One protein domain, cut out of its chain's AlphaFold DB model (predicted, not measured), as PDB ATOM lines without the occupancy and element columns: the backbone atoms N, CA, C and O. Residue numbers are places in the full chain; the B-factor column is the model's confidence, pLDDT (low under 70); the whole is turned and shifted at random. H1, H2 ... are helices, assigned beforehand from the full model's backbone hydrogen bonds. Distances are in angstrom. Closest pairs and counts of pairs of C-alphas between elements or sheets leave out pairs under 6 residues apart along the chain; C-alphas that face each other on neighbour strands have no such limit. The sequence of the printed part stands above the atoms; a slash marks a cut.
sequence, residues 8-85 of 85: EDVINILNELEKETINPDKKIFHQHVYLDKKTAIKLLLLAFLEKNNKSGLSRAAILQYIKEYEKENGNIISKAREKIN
ATOM      1  N   GLU A   8     -34.800  41.705 -15.293       85.81
ATOM      2  CA  GLU A   8     -35.104  42.689 -14.244       85.81
ATOM      3  C   GLU A   8     -34.003  42.737 -13.170       85.81
ATOM      4  O   GLU A   8     -33.558  43.809 -12.762       85.81
ATOM      5  N   ASP A   9     -33.502  41.572 -12.744       84.44
ATOM      6  CA  ASP A   9     -32.377  41.470 -11.812       84.44
ATOM      7  C   ASP A   9     -31.125  42.148 -12.397       84.44
ATOM      8  O   ASP A   9     -30.414  42.856 -11.683       84.44
ATOM      9  N   VAL A  10     -30.861  41.972 -13.699       85.94
ATOM     10  CA  VAL A  10     -29.694  42.583 -14.355       85.94
ATOM     11  C   VAL A  10     -29.845  44.100 -14.483       85.94
ATOM     12  O   VAL A  10     -28.888  44.813 -14.191       85.94
ATOM     13  N   ILE A  11     -31.026  44.609 -14.857       85.50
ATOM     14  CA  ILE A  11     -31.294  46.059 -14.914       85.50
ATOM     15  C   ILE A  11     -31.029  46.701 -13.548       85.50
ATOM     16  O   ILE A  11     -30.331  47.713 -13.460       85.50
ATOM     17  N   ASN A  12     -31.527  46.088 -12.472       84.69
ATOM     18  CA  ASN A  12     -31.321  46.589 -11.115       84.69
ATOM     19  C   ASN A  12     -29.836  46.632 -10.730       84.69
ATOM     20  O   ASN A  12     -29.374  47.653 -10.224       84.69
ATOM     21  N   ILE A  13     -29.072  45.578 -11.036       86.38
ATOM     22  CA  ILE A  13     -27.624  45.525 -10.767       86.38
ATOM     23  C   ILE A  13     -26.864  46.591 -11.567       86.38
ATOM     24  O   ILE A  13     -25.975  47.251 -11.031       86.38
ATOM     25  N   LEU A  14     -27.209  46.787 -12.843       84.62
ATOM     26  CA  LEU A  14     -26.577  47.807 -13.684       84.62
ATOM     27  C   LEU A  14     -26.846  49.223 -13.153       84.62
ATOM     28  O   LEU A  14     -25.923  50.034 -13.101       84.62
ATOM     29  N   ASN A  15     -28.070  49.492 -12.695       82.94
ATOM     30  CA  ASN A  15     -28.438  50.766 -12.078       82.94
ATOM     31  C   ASN A  15     -27.736  50.987 -10.727       82.94
ATOM     32  O   ASN A  15     -27.379  52.114 -10.389       82.94
ATOM     33  N   GLU A  16     -27.546  49.934  -9.926       80.75
ATOM     34  CA  GLU A  16     -26.779  50.017  -8.676       80.75
ATOM     35  C   GLU A  16     -25.301  50.319  -8.932       80.75
ATOM     36  O   GLU A  16     -24.733  51.169  -8.247       80.75
ATOM     37  N   LEU A  17     -24.699  49.711  -9.959       79.94
ATOM     38  CA  LEU A  17     -23.312  49.978 -10.342       79.94
ATOM     39  C   LEU A  17     -23.086  51.454 -10.724       79.94
ATOM     40  O   LEU A  17     -22.088  52.064 -10.332       79.94
ATOM     41  N   GLU A  18     -24.026  52.053 -11.459       71.06
ATOM     42  CA  GLU A  18     -23.976  53.482 -11.797       71.06
ATOM     43  C   GLU A  18     -24.050  54.367 -10.542       71.06
ATOM     44  O   GLU A  18     -23.330  55.361 -10.441       71.06
ATOM     45  N   LYS A  19     -24.851  53.975  -9.542       67.62
ATOM     46  CA  LYS A  19     -24.965  54.689  -8.259       67.62
ATOM     47  C   LYS A  19     -23.716  54.549  -7.386       67.62
ATOM     48  O   LYS A  19     -23.305  55.534  -6.776       67.62
ATOM     49  N   GLU A  20     -23.087  53.374  -7.330       61.88
ATOM     50  CA  GLU A  20     -21.844  53.167  -6.563       61.88
ATOM     51  C   GLU A  20     -20.663  53.966  -7.131       61.88
ATOM     52  O   GLU A  20     -19.798  54.411  -6.379       61.88
ATOM     53  N   THR A  21     -20.659  54.225  -8.442       59.00
ATOM     54  CA  THR A  21     -19.671  55.116  -9.077       59.00
ATOM     55  C   THR A  21     -19.770  56.550  -8.529       59.00
ATOM     56  O   THR A  21     -18.773  57.267  -8.476       59.00
ATOM     57  N   ILE A  22     -20.966  56.958  -8.088       56.53
ATOM     58  CA  ILE A  22     -21.264  58.289  -7.542       56.53
ATOM     59  C   ILE A  22     -21.043  58.333  -6.021       56.53
ATOM     60  O   ILE A  22     -20.651  59.377  -5.500       56.53
ATOM     61  N   ASN A  23     -21.263  57.224  -5.305       54.84
ATOM     62  CA  ASN A  23     -21.051  57.146  -3.860       54.84
ATOM     63  C   ASN A  23     -20.478  55.767  -3.455       54.84
ATOM     64  O   ASN A  23     -21.242  54.809  -3.294       54.84
ATOM     65  N   PRO A  24     -19.145  55.635  -3.308       58.19
ATOM     66  CA  PRO A  24     -18.477  54.354  -3.102       58.19
ATOM     67  C   PRO A  24     -18.547  53.911  -1.633       58.19
ATOM     68  O   PRO A  24     -17.532  53.820  -0.936       58.19
ATOM     69  N   ASP A  25     -19.747  53.618  -1.140       57.81
ATOM     70  CA  ASP A  25     -19.889  52.924   0.135       57.81
ATOM     71  C   ASP A  25     -19.468  51.461  -0.040       57.81
ATOM     72  O   ASP A  25     -19.995  50.732  -0.879       57.81
ATOM     73  N   LYS A  26     -18.492  51.015   0.762       56.28
ATOM     74  CA  LYS A  26     -17.904  49.664   0.718       56.28
ATOM     75  C   LYS A  26     -18.894  48.600   1.210       56.28
ATOM     76  O   LYS A  26     -18.696  48.008   2.274       56.28
ATOM     77  N   LYS A  27     -19.958  48.332   0.458       63.62
ATOM     78  CA  LYS A  27     -20.847  47.206   0.740       63.62
ATOM     79  C   LYS A  27     -20.094  45.895   0.512       63.62
ATOM     80  O   LYS A  27     -19.497  45.660  -0.536       63.62
ATOM     81  N   ILE A  28     -20.098  45.035   1.528       64.81
ATOM     82  CA  ILE A  28     -19.589  43.667   1.420       64.81
ATOM     83  C   ILE A  28     -20.776  42.781   1.046       64.81
ATOM     84  O   ILE A  28     -21.697  42.605   1.839       64.81
ATOM     85  N   PHE A  29     -20.750  42.218  -0.160       73.69
ATOM     86  CA  PHE A  29     -21.753  41.253  -0.599       73.69
ATOM     87  C   PHE A  29     -21.352  39.841  -0.164       73.69
ATOM     88  O   PHE A  29     -20.235  39.387  -0.422       73.69
ATOM     89  N   HIS A  30     -22.269  39.135   0.497       78.31
ATOM     90  CA  HIS A  30     -22.076  37.741   0.885       78.31
ATOM     91  C   HIS A  30     -22.616  36.808  -0.199       78.31
ATOM     92  O   HIS A  30     -23.781  36.892  -0.579       78.31
ATOM     93  N   GLN A  31     -21.779  35.877  -0.657       80.19
ATOM     94  CA  GLN A  31     -22.181  34.797  -1.552       80.19
ATOM     95  C   GLN A  31     -21.987  33.448  -0.858       80.19
ATOM     96  O   GLN A  31     -20.894  33.132  -0.384       80.19
ATOM     97  N   HIS A  32     -23.040  32.635  -0.836       84.38
ATOM     98  CA  HIS A  32     -22.950  31.236  -0.428       84.38
ATOM     99  C   HIS A  32     -22.673  30.360  -1.649       84.38
ATOM    100  O   HIS A  32     -23.383  30.442  -2.649       84.38
ATOM    101  N   VAL A  33     -21.653  29.507  -1.554       84.00
ATOM    102  CA  VAL A  33     -21.282  28.558  -2.610       84.00
ATOM    103  C   VAL A  33     -21.411  27.143  -2.063       84.00
ATOM    104  O   VAL A  33     -20.808  26.805  -1.045       84.00
ATOM    105  N   TYR A  34     -22.194  26.315  -2.748       89.25
ATOM    106  CA  TYR A  34     -22.313  24.892  -2.446       89.25
ATOM    107  C   TYR A  34     -21.264  24.127  -3.247       89.25
ATOM    108  O   TYR A  34     -21.200  24.253  -4.467       89.25
ATOM    109  N   LEU A  35     -20.440  23.343  -2.557       91.12
ATOM    110  CA  LEU A  35     -19.369  22.552  -3.155       91.12
ATOM    111  C   LEU A  35     -19.626  21.071  -2.897       91.12
ATOM    112  O   LEU A  35     -20.078  20.695  -1.812       91.12
ATOM    113  N   ASP A  36     -19.278  20.222  -3.862       96.31
ATOM    114  CA  ASP A  36     -19.175  18.795  -3.591       96.31
ATOM    115  C   ASP A  36     -18.056  18.521  -2.564       96.31
ATOM    116  O   ASP A  36     -17.143  19.329  -2.347       96.31
ATOM    117  N   LYS A  37     -18.110  17.343  -1.937       96.56
ATOM    118  CA  LYS A  37     -17.167  16.945  -0.884       96.56
ATOM    119  C   LYS A  37     -15.702  17.027  -1.333       96.56
ATOM    120  O   LYS A  37     -14.854  17.471  -0.561       96.56
ATOM    121  N   LYS A  38     -15.389  16.595  -2.558       97.69
ATOM    122  CA  LYS A  38     -14.015  16.560  -3.082       97.69
ATOM    123  C   LYS A  38     -13.489  17.978  -3.282       97.69
ATOM    124  O   LYS A  38     -12.359  18.268  -2.891       97.69
ATOM    125  N   THR A  39     -14.310  18.858  -3.840       96.56
ATOM    126  CA  THR A  39     -13.974  20.265  -4.069       96.56
ATOM    127  C   THR A  39     -13.793  21.013  -2.746       96.56
ATOM    128  O   THR A  39     -12.799  21.720  -2.576       96.56
ATOM    129  N   ALA A  40     -14.665  20.781  -1.760       95.50
ATOM    130  CA  ALA A  40     -14.539  21.365  -0.424       95.50
ATOM    131  C   ALA A  40     -13.238  20.947   0.290       95.50
ATOM    132  O   ALA A  40     -12.549  21.792   0.866       95.50
ATOM    133  N   ILE A  41     -12.867  19.661   0.214       97.69
ATOM    134  CA  ILE A  41     -11.605  19.153   0.776       97.69
ATOM    135  C   ILE A  41     -10.407  19.813   0.089       97.69
ATOM    136  O   ILE A  41      -9.505  20.299   0.768       97.69
ATOM    137  N   LYS A  42     -10.399  19.883  -1.247       97.50
ATOM    138  CA  LYS A  42      -9.303  20.519  -1.992       97.50
ATOM    139  C   LYS A  42      -9.142  21.996  -1.645       97.50
ATOM    140  O   LYS A  42      -8.015  22.438  -1.461       97.50
ATOM    141  N   LEU A  43     -10.241  22.739  -1.505       95.88
ATOM    142  CA  LEU A  43     -10.189  24.144  -1.095       95.88
ATOM    143  C   LEU A  43      -9.597  24.304   0.311       95.88
ATOM    144  O   LEU A  43      -8.822  25.228   0.546       95.88
ATOM    145  N   LEU A  44      -9.929  23.403   1.241       96.50
ATOM    146  CA  LEU A  44      -9.344  23.409   2.582       96.50
ATOM    147  C   LEU A  44      -7.832  23.146   2.548       96.50
ATOM    148  O   LEU A  44      -7.077  23.862   3.202       96.50
ATOM    149  N   LEU A  45      -7.394  22.149   1.775       97.88
ATOM    150  CA  LEU A  45      -5.971  21.839   1.613       97.88
ATOM    151  C   LEU A  45      -5.214  22.996   0.955       97.88
ATOM    152  O   LEU A  45      -4.134  23.355   1.407       97.88
ATOM    153  N   LEU A  46      -5.796  23.619  -0.071       96.94
ATOM    154  CA  LEU A  46      -5.196  24.772  -0.734       96.94
ATOM    155  C   LEU A  46      -5.065  25.965   0.221       96.94
ATOM    156  O   LEU A  46      -4.013  26.589   0.274       96.94
ATOM    157  N   ALA A  47      -6.097  26.243   1.024       96.81
ATOM    158  CA  ALA A  47      -6.047  27.285   2.053       96.81
ATOM    159  C   ALA A  47      -4.883  27.072   3.030       96.81
ATOM    160  O   ALA A  47      -4.174  28.018   3.368       96.81
ATOM    161  N   PHE A  48      -4.654  25.821   3.430       97.12
ATOM    162  CA  PHE A  48      -3.517  25.463   4.267       97.12
ATOM    163  C   PHE A  48      -2.170  25.711   3.568       97.12
ATOM    164  O   PHE A  48      -1.304  26.368   4.143       97.12
ATOM    165  N   LEU A  49      -2.002  25.226   2.333       97.62
ATOM    166  CA  LEU A  49      -0.748  25.350   1.575       97.62
ATOM    167  C   LEU A  49      -0.375  26.812   1.284       97.62
ATOM    168  O   LEU A  49       0.778  27.198   1.456       97.62
ATOM    169  N   GLU A  50      -1.358  27.635   0.924       94.75
ATOM    170  CA  GLU A  50      -1.171  29.046   0.560       94.75
ATOM    171  C   GLU A  50      -1.130  29.995   1.773       94.75
ATOM    172  O   GLU A  50      -1.058  31.212   1.605       94.75
ATOM    173  N   LYS A  51      -1.223  29.469   3.007       91.50
ATOM    174  CA  LYS A  51      -1.365  30.264   4.248       91.50
ATOM    175  C   LYS A  51      -2.462  31.335   4.136       91.50
ATOM    176  O   LYS A  51      -2.307  32.465   4.597       91.50
ATOM    177  N   ASN A  52      -3.581  30.968   3.516       92.06
ATOM    178  CA  ASN A  52      -4.688  31.866   3.212       92.06
ATOM    179  C   ASN A  52      -6.008  31.296   3.754       92.06
ATOM    180  O   ASN A  52      -6.083  30.152   4.197       92.06
ATOM    181  N   ASN A  53      -7.081  32.085   3.743       92.81
ATOM    182  CA  ASN A  53      -8.406  31.605   4.126       92.81
ATOM    183  C   ASN A  53      -9.240  31.216   2.892       92.81
ATOM    184  O   ASN A  53      -9.033  31.712   1.784       92.81
ATOM    185  N   LYS A  54     -10.218  30.325   3.102       91.62
ATOM    186  CA  LYS A  54     -11.086  29.808   2.032       91.62
ATOM    187  C   LYS A  54     -11.802  30.930   1.273       91.62
ATOM    188  O   LYS A  54     -11.868  30.883   0.053       91.62
ATOM    189  N   SER A  55     -12.301  31.945   1.980       90.06
ATOM    190  CA  SER A  55     -13.026  33.068   1.375       90.06
ATOM    191  C   SER A  55     -12.130  33.925   0.477       90.06
ATOM    192  O   SER A  55     -12.560  34.348  -0.592       90.06
ATOM    193  N   GLY A  56     -10.878  34.151   0.883       90.25
ATOM    194  CA  GLY A  56      -9.870  34.873   0.112       90.25
ATOM    195  C   GLY A  56      -9.513  34.142  -1.176       90.25
ATOM    196  O   GLY A  56      -9.504  34.757  -2.239       90.25
ATOM    197  N   LEU A  57      -9.317  32.822  -1.097       93.12
ATOM    198  CA  LEU A  57      -9.081  31.987  -2.278       93.12
ATOM    199  C   LEU A  57     -10.292  31.955  -3.215       93.12
ATOM    200  O   LEU A  57     -10.125  32.142  -4.417       93.12
ATOM    201  N   SER A  58     -11.510  31.798  -2.685       91.38
ATOM    202  CA  SER A  58     -12.731  31.862  -3.497       91.38
ATOM    203  C   SER A  58     -12.871  33.214  -4.196       91.38
ATOM    204  O   SER A  58     -13.157  33.260  -5.388       91.38
ATOM    205  N   ARG A  59     -12.615  34.322  -3.486       89.50
ATOM    206  CA  ARG A  59     -12.640  35.666  -4.075       89.50
ATOM    207  C   ARG A  59     -11.604  35.811  -5.189       89.50
ATOM    208  O   ARG A  59     -11.939  36.328  -6.249       89.50
ATOM    209  N   ALA A  60     -10.372  35.360  -4.961       91.62
ATOM    210  CA  ALA A  60      -9.312  35.414  -5.964       91.62
ATOM    211  C   ALA A  60      -9.674  34.594  -7.211       91.62
ATOM    212  O   ALA A  60      -9.531  35.093  -8.324       91.62
ATOM    213  N   ALA A  61     -10.214  33.387  -7.028       93.50
ATOM    214  CA  ALA A  61     -10.663  32.532  -8.122       93.50
ATOM    215  C   ALA A  61     -11.805  33.170  -8.934       93.50
ATOM    216  O   ALA A  61     -11.753  33.170 -10.159       93.50
ATOM    217  N   ILE A  62     -12.802  33.771  -8.270       93.06
ATOM    218  CA  ILE A  62     -13.907  34.474  -8.943       93.06
ATOM    219  C   ILE A  62     -13.384  35.675  -9.741       93.06
ATOM    220  O   ILE A  62     -13.755  35.850 -10.898       93.06
ATOM    221  N   LEU A  63     -12.498  36.488  -9.153       93.06
ATOM    222  CA  LEU A  63     -11.899  37.635  -9.845       93.06
ATOM    223  C   LEU A  63     -11.073  37.205 -11.057       93.06
ATOM    224  O   LEU A  63     -11.126  37.861 -12.094       93.06
ATOM    225  N   GLN A  64     -10.311  36.121 -10.922       96.31
ATOM    226  CA  GLN A  64      -9.527  35.572 -12.018       96.31
ATOM    227  C   GLN A  64     -10.438  35.107 -13.158       96.31
ATOM    228  O   GLN A  64     -10.225  35.506 -14.299       96.31
ATOM    229  N   TYR A  65     -11.500  34.367 -12.836       96.31
ATOM    230  CA  TYR A  65     -12.475  33.908 -13.821       96.31
ATOM    231  C   TYR A  65     -13.172  35.068 -14.551       96.31
ATOM    232  O   TYR A  65     -13.299  35.035 -15.772       96.31
ATOM    233  N   ILE A  66     -13.581  36.126 -13.835       95.44
ATOM    234  CA  ILE A  66     -14.182  37.321 -14.457       95.44
ATOM    235  C   ILE A  66     -13.195  37.974 -15.433       95.44
ATOM    236  O   ILE A  66     -13.567  38.266 -16.566       95.44
ATOM    237  N   LYS A  67     -11.933  38.158 -15.028       95.81
ATOM    238  CA  LYS A  67     -10.900  38.754 -15.891       95.81
ATOM    239  C   LYS A  67     -10.641  37.930 -17.147       95.81
ATOM    240  O   LYS A  67     -10.475  38.498 -18.221       95.81
ATOM    241  N   GLU A  68     -10.573  36.609 -17.012       97.56
ATOM    242  CA  GLU A  68     -10.388  35.699 -18.146       97.56
ATOM    243  C   GLU A  68     -11.574  35.772 -19.103       97.56
ATOM    244  O   GLU A  68     -11.381  35.975 -20.302       97.56
ATOM    245  N   TYR A  69     -12.796  35.731 -18.567       96.56
ATOM    246  CA  TYR A  69     -14.000  35.898 -19.365       96.56
ATOM    247  C   TYR A  69     -13.984  37.227 -20.128       96.56
ATOM    248  O   TYR A  69     -14.167  37.222 -21.343       96.56
ATOM    249  N   GLU A  70     -13.723  38.353 -19.460       96.56
ATOM    250  CA  GLU A  70     -13.696  39.672 -20.104       96.56
ATOM    251  C   GLU A  70     -12.570  39.819 -21.132       96.56
ATOM    252  O   GLU A  70     -12.741  40.502 -22.140       96.56
ATOM    253  N   LYS A  71     -11.430  39.153 -20.925       96.06
ATOM    254  CA  LYS A  71     -10.337  39.124 -21.903       96.06
ATOM    255  C   LYS A  71     -10.758  38.440 -23.206       96.06
ATOM    256  O   LYS A  71     -10.374  38.893 -24.279       96.06
ATOM    257  N   GLU A  72     -11.520  37.355 -23.116       96.12
ATOM    258  CA  GLU A  72     -11.963  36.575 -24.279       96.12
ATOM    259  C   GLU A  72     -13.223  37.148 -24.930       96.12
ATOM    260  O   GLU A  72     -13.424  37.031 -26.137       96.12
ATOM    261  N   ASN A  73     -14.086  37.769 -24.129       95.00
ATOM    262  CA  ASN A  73     -15.438  38.133 -24.527       95.00
ATOM    263  C   ASN A  73     -15.650  39.646 -24.613       95.00
ATOM    264  O   ASN A  73     -16.692  40.062 -25.108       95.00
ATOM    265  N   GLY A  74     -14.712  40.470 -24.159       93.19
ATOM    266  CA  GLY A  74     -14.948  41.893 -23.950       93.19
ATOM    267  C   GLY A  74     -15.691  42.172 -22.640       93.19
ATOM    268  O   GLY A  74     -16.066  41.262 -21.899       93.19
ATOM    269  N   ASN A  75     -15.886  43.458 -22.349       93.06
ATOM    270  CA  ASN A  75     -16.401  43.929 -21.068       93.06
ATOM    271  C   ASN A  75     -17.786  43.338 -20.730       93.06
ATOM    272  O   ASN A  75     -18.731  43.432 -21.520       93.06
ATOM    273  N   ILE A  76     -17.917  42.747 -19.536       93.62
ATOM    274  CA  ILE A  76     -19.129  42.011 -19.147       93.62
ATOM    275  C   ILE A  76     -20.337  42.937 -18.959       93.62
ATOM    276  O   ILE A  76     -21.462  42.539 -19.256       93.62
ATOM    277  N   ILE A  77     -20.110  44.178 -18.518       90.75
ATOM    278  CA  ILE A  77     -21.164  45.181 -18.318       90.75
ATOM    279  C   ILE A  77     -21.740  45.600 -19.672       90.75
ATOM    280  O   ILE A  77     -22.960  45.617 -19.835       90.75
ATOM    281  N   SER A  78     -20.883  45.883 -20.657       89.06
ATOM    282  CA  SER A  78     -21.309  46.203 -22.025       89.06
ATOM    283  C   SER A  78     -22.146  45.074 -22.625       89.06
ATOM    284  O   SER A  78     -23.262  45.313 -23.083       89.06
ATOM    285  N   LYS A  79     -21.672  43.828 -22.516       90.50
ATOM    286  CA  LYS A  79     -22.405  42.653 -23.010       90.50
ATOM    287  C   LYS A  79     -23.747  42.437 -22.317       90.50
ATOM    288  O   LYS A  79     -24.713  42.031 -22.957       90.50
ATOM    289  N   ALA A  80     -23.819  42.685 -21.010       90.56
ATOM    290  CA  ALA A  80     -25.074  42.590 -20.275       90.56
ATOM    291  C   ALA A  80     -26.095  43.626 -20.775       90.56
ATOM    292  O   ALA A  80     -27.255  43.273 -20.967       90.56
ATOM    293  N   ARG A  81     -25.666  44.868 -21.051       87.56
ATOM    294  CA  ARG A  81     -26.529  45.925 -21.614       87.56
ATOM    295  C   ARG A  81     -27.046  45.569 -23.008       87.56
ATOM    296  O   ARG A  81     -28.240  45.684 -23.251       87.56
ATOM    297  N   GLU A  82     -26.171  45.091 -23.892       88.50
ATOM    298  CA  GLU A  82     -26.535  44.674 -25.258       88.50
ATOM    299  C   GLU A  82     -27.607  43.582 -25.288       88.50
ATOM    300  O   GLU A  82     -28.391  43.527 -26.223       88.50
ATOM    301  N   LYS A  83     -27.642  42.711 -24.275       87.75
ATOM    302  CA  LYS A  83     -28.580  41.585 -24.212       87.75
ATOM    303  C   LYS A  83     -29.960  41.952 -23.647       87.75
ATOM    304  O   LYS A  83     -30.881  41.145 -23.750       87.75
ATOM    305  N   ILE A  84     -30.076  43.100 -22.980       84.38
ATOM    306  CA  ILE A  84     -31.333  43.587 -22.387       84.38
ATOM    307  C   ILE A  84     -32.065  44.532 -23.346       84.38
ATOM    308  O   ILE A  84     -33.294  44.587 -23.300       84.38
ATOM    309  N   ASN A  85     -31.313  45.258 -24.180       63.72
ATOM    310  CA  ASN A  85     -31.840  46.089 -25.267       63.72
ATOM    311  C   ASN A  85     -32.375  45.236 -26.423       63.72
ATOM    312  O   ASN A  85     -33.343  45.698 -27.065       63.72
TER     313      ASN A  85
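This is residues 8 to 85 of the 85 residues of an uncharacterized protein of Methanobacterium sp (UniProt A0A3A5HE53). A loose, open frame of four helices: the long helix H3 makes one side, H2 meets its first end as a corner, H4 turns off near its last end, and H1 lies by H4. The unnamed stretch 23 to 36 runs back from H1 to H2. The printed part has 78 residues, H1 to H4 in order and no named strand; it is all helix, with radius of gyration 16.1 A and spans of 43 by 30 by 21 A.

H3, residues 54 to 73, is 28.2 A long, from C-alpha 54 at (-11.086, 29.808, 2.032). H2 is residues 37 to 49, 18.6 A; H4 76 to 84, 12.7 A; H1 8 to 22, 21.9 A, from C-alpha 8 at (-35.104, 42.689, -14.244).

H3 touches H2, about perpendicular at 77 degrees; their closest C-alphas, Lys 54 and Ala 47, are 5.6 A apart. H3 and H4 are close but not clearly touching, Glu 70 to Ile 76 being the closest C-alphas at 6.0 A. H1 and H4 only just touch, with 3 pairs of C-alphas within 8 A, the closest Val 10 and Ala 80 at 7.5 A. Every O i to N i+4 pair is within hydrogen-bond range in H2, H3 and H4, and 10 of 11 in H1.

The printed part has no cut. The link H1 to H2 is long. Residues 19 to 28 and 85 have pLDDT under 70.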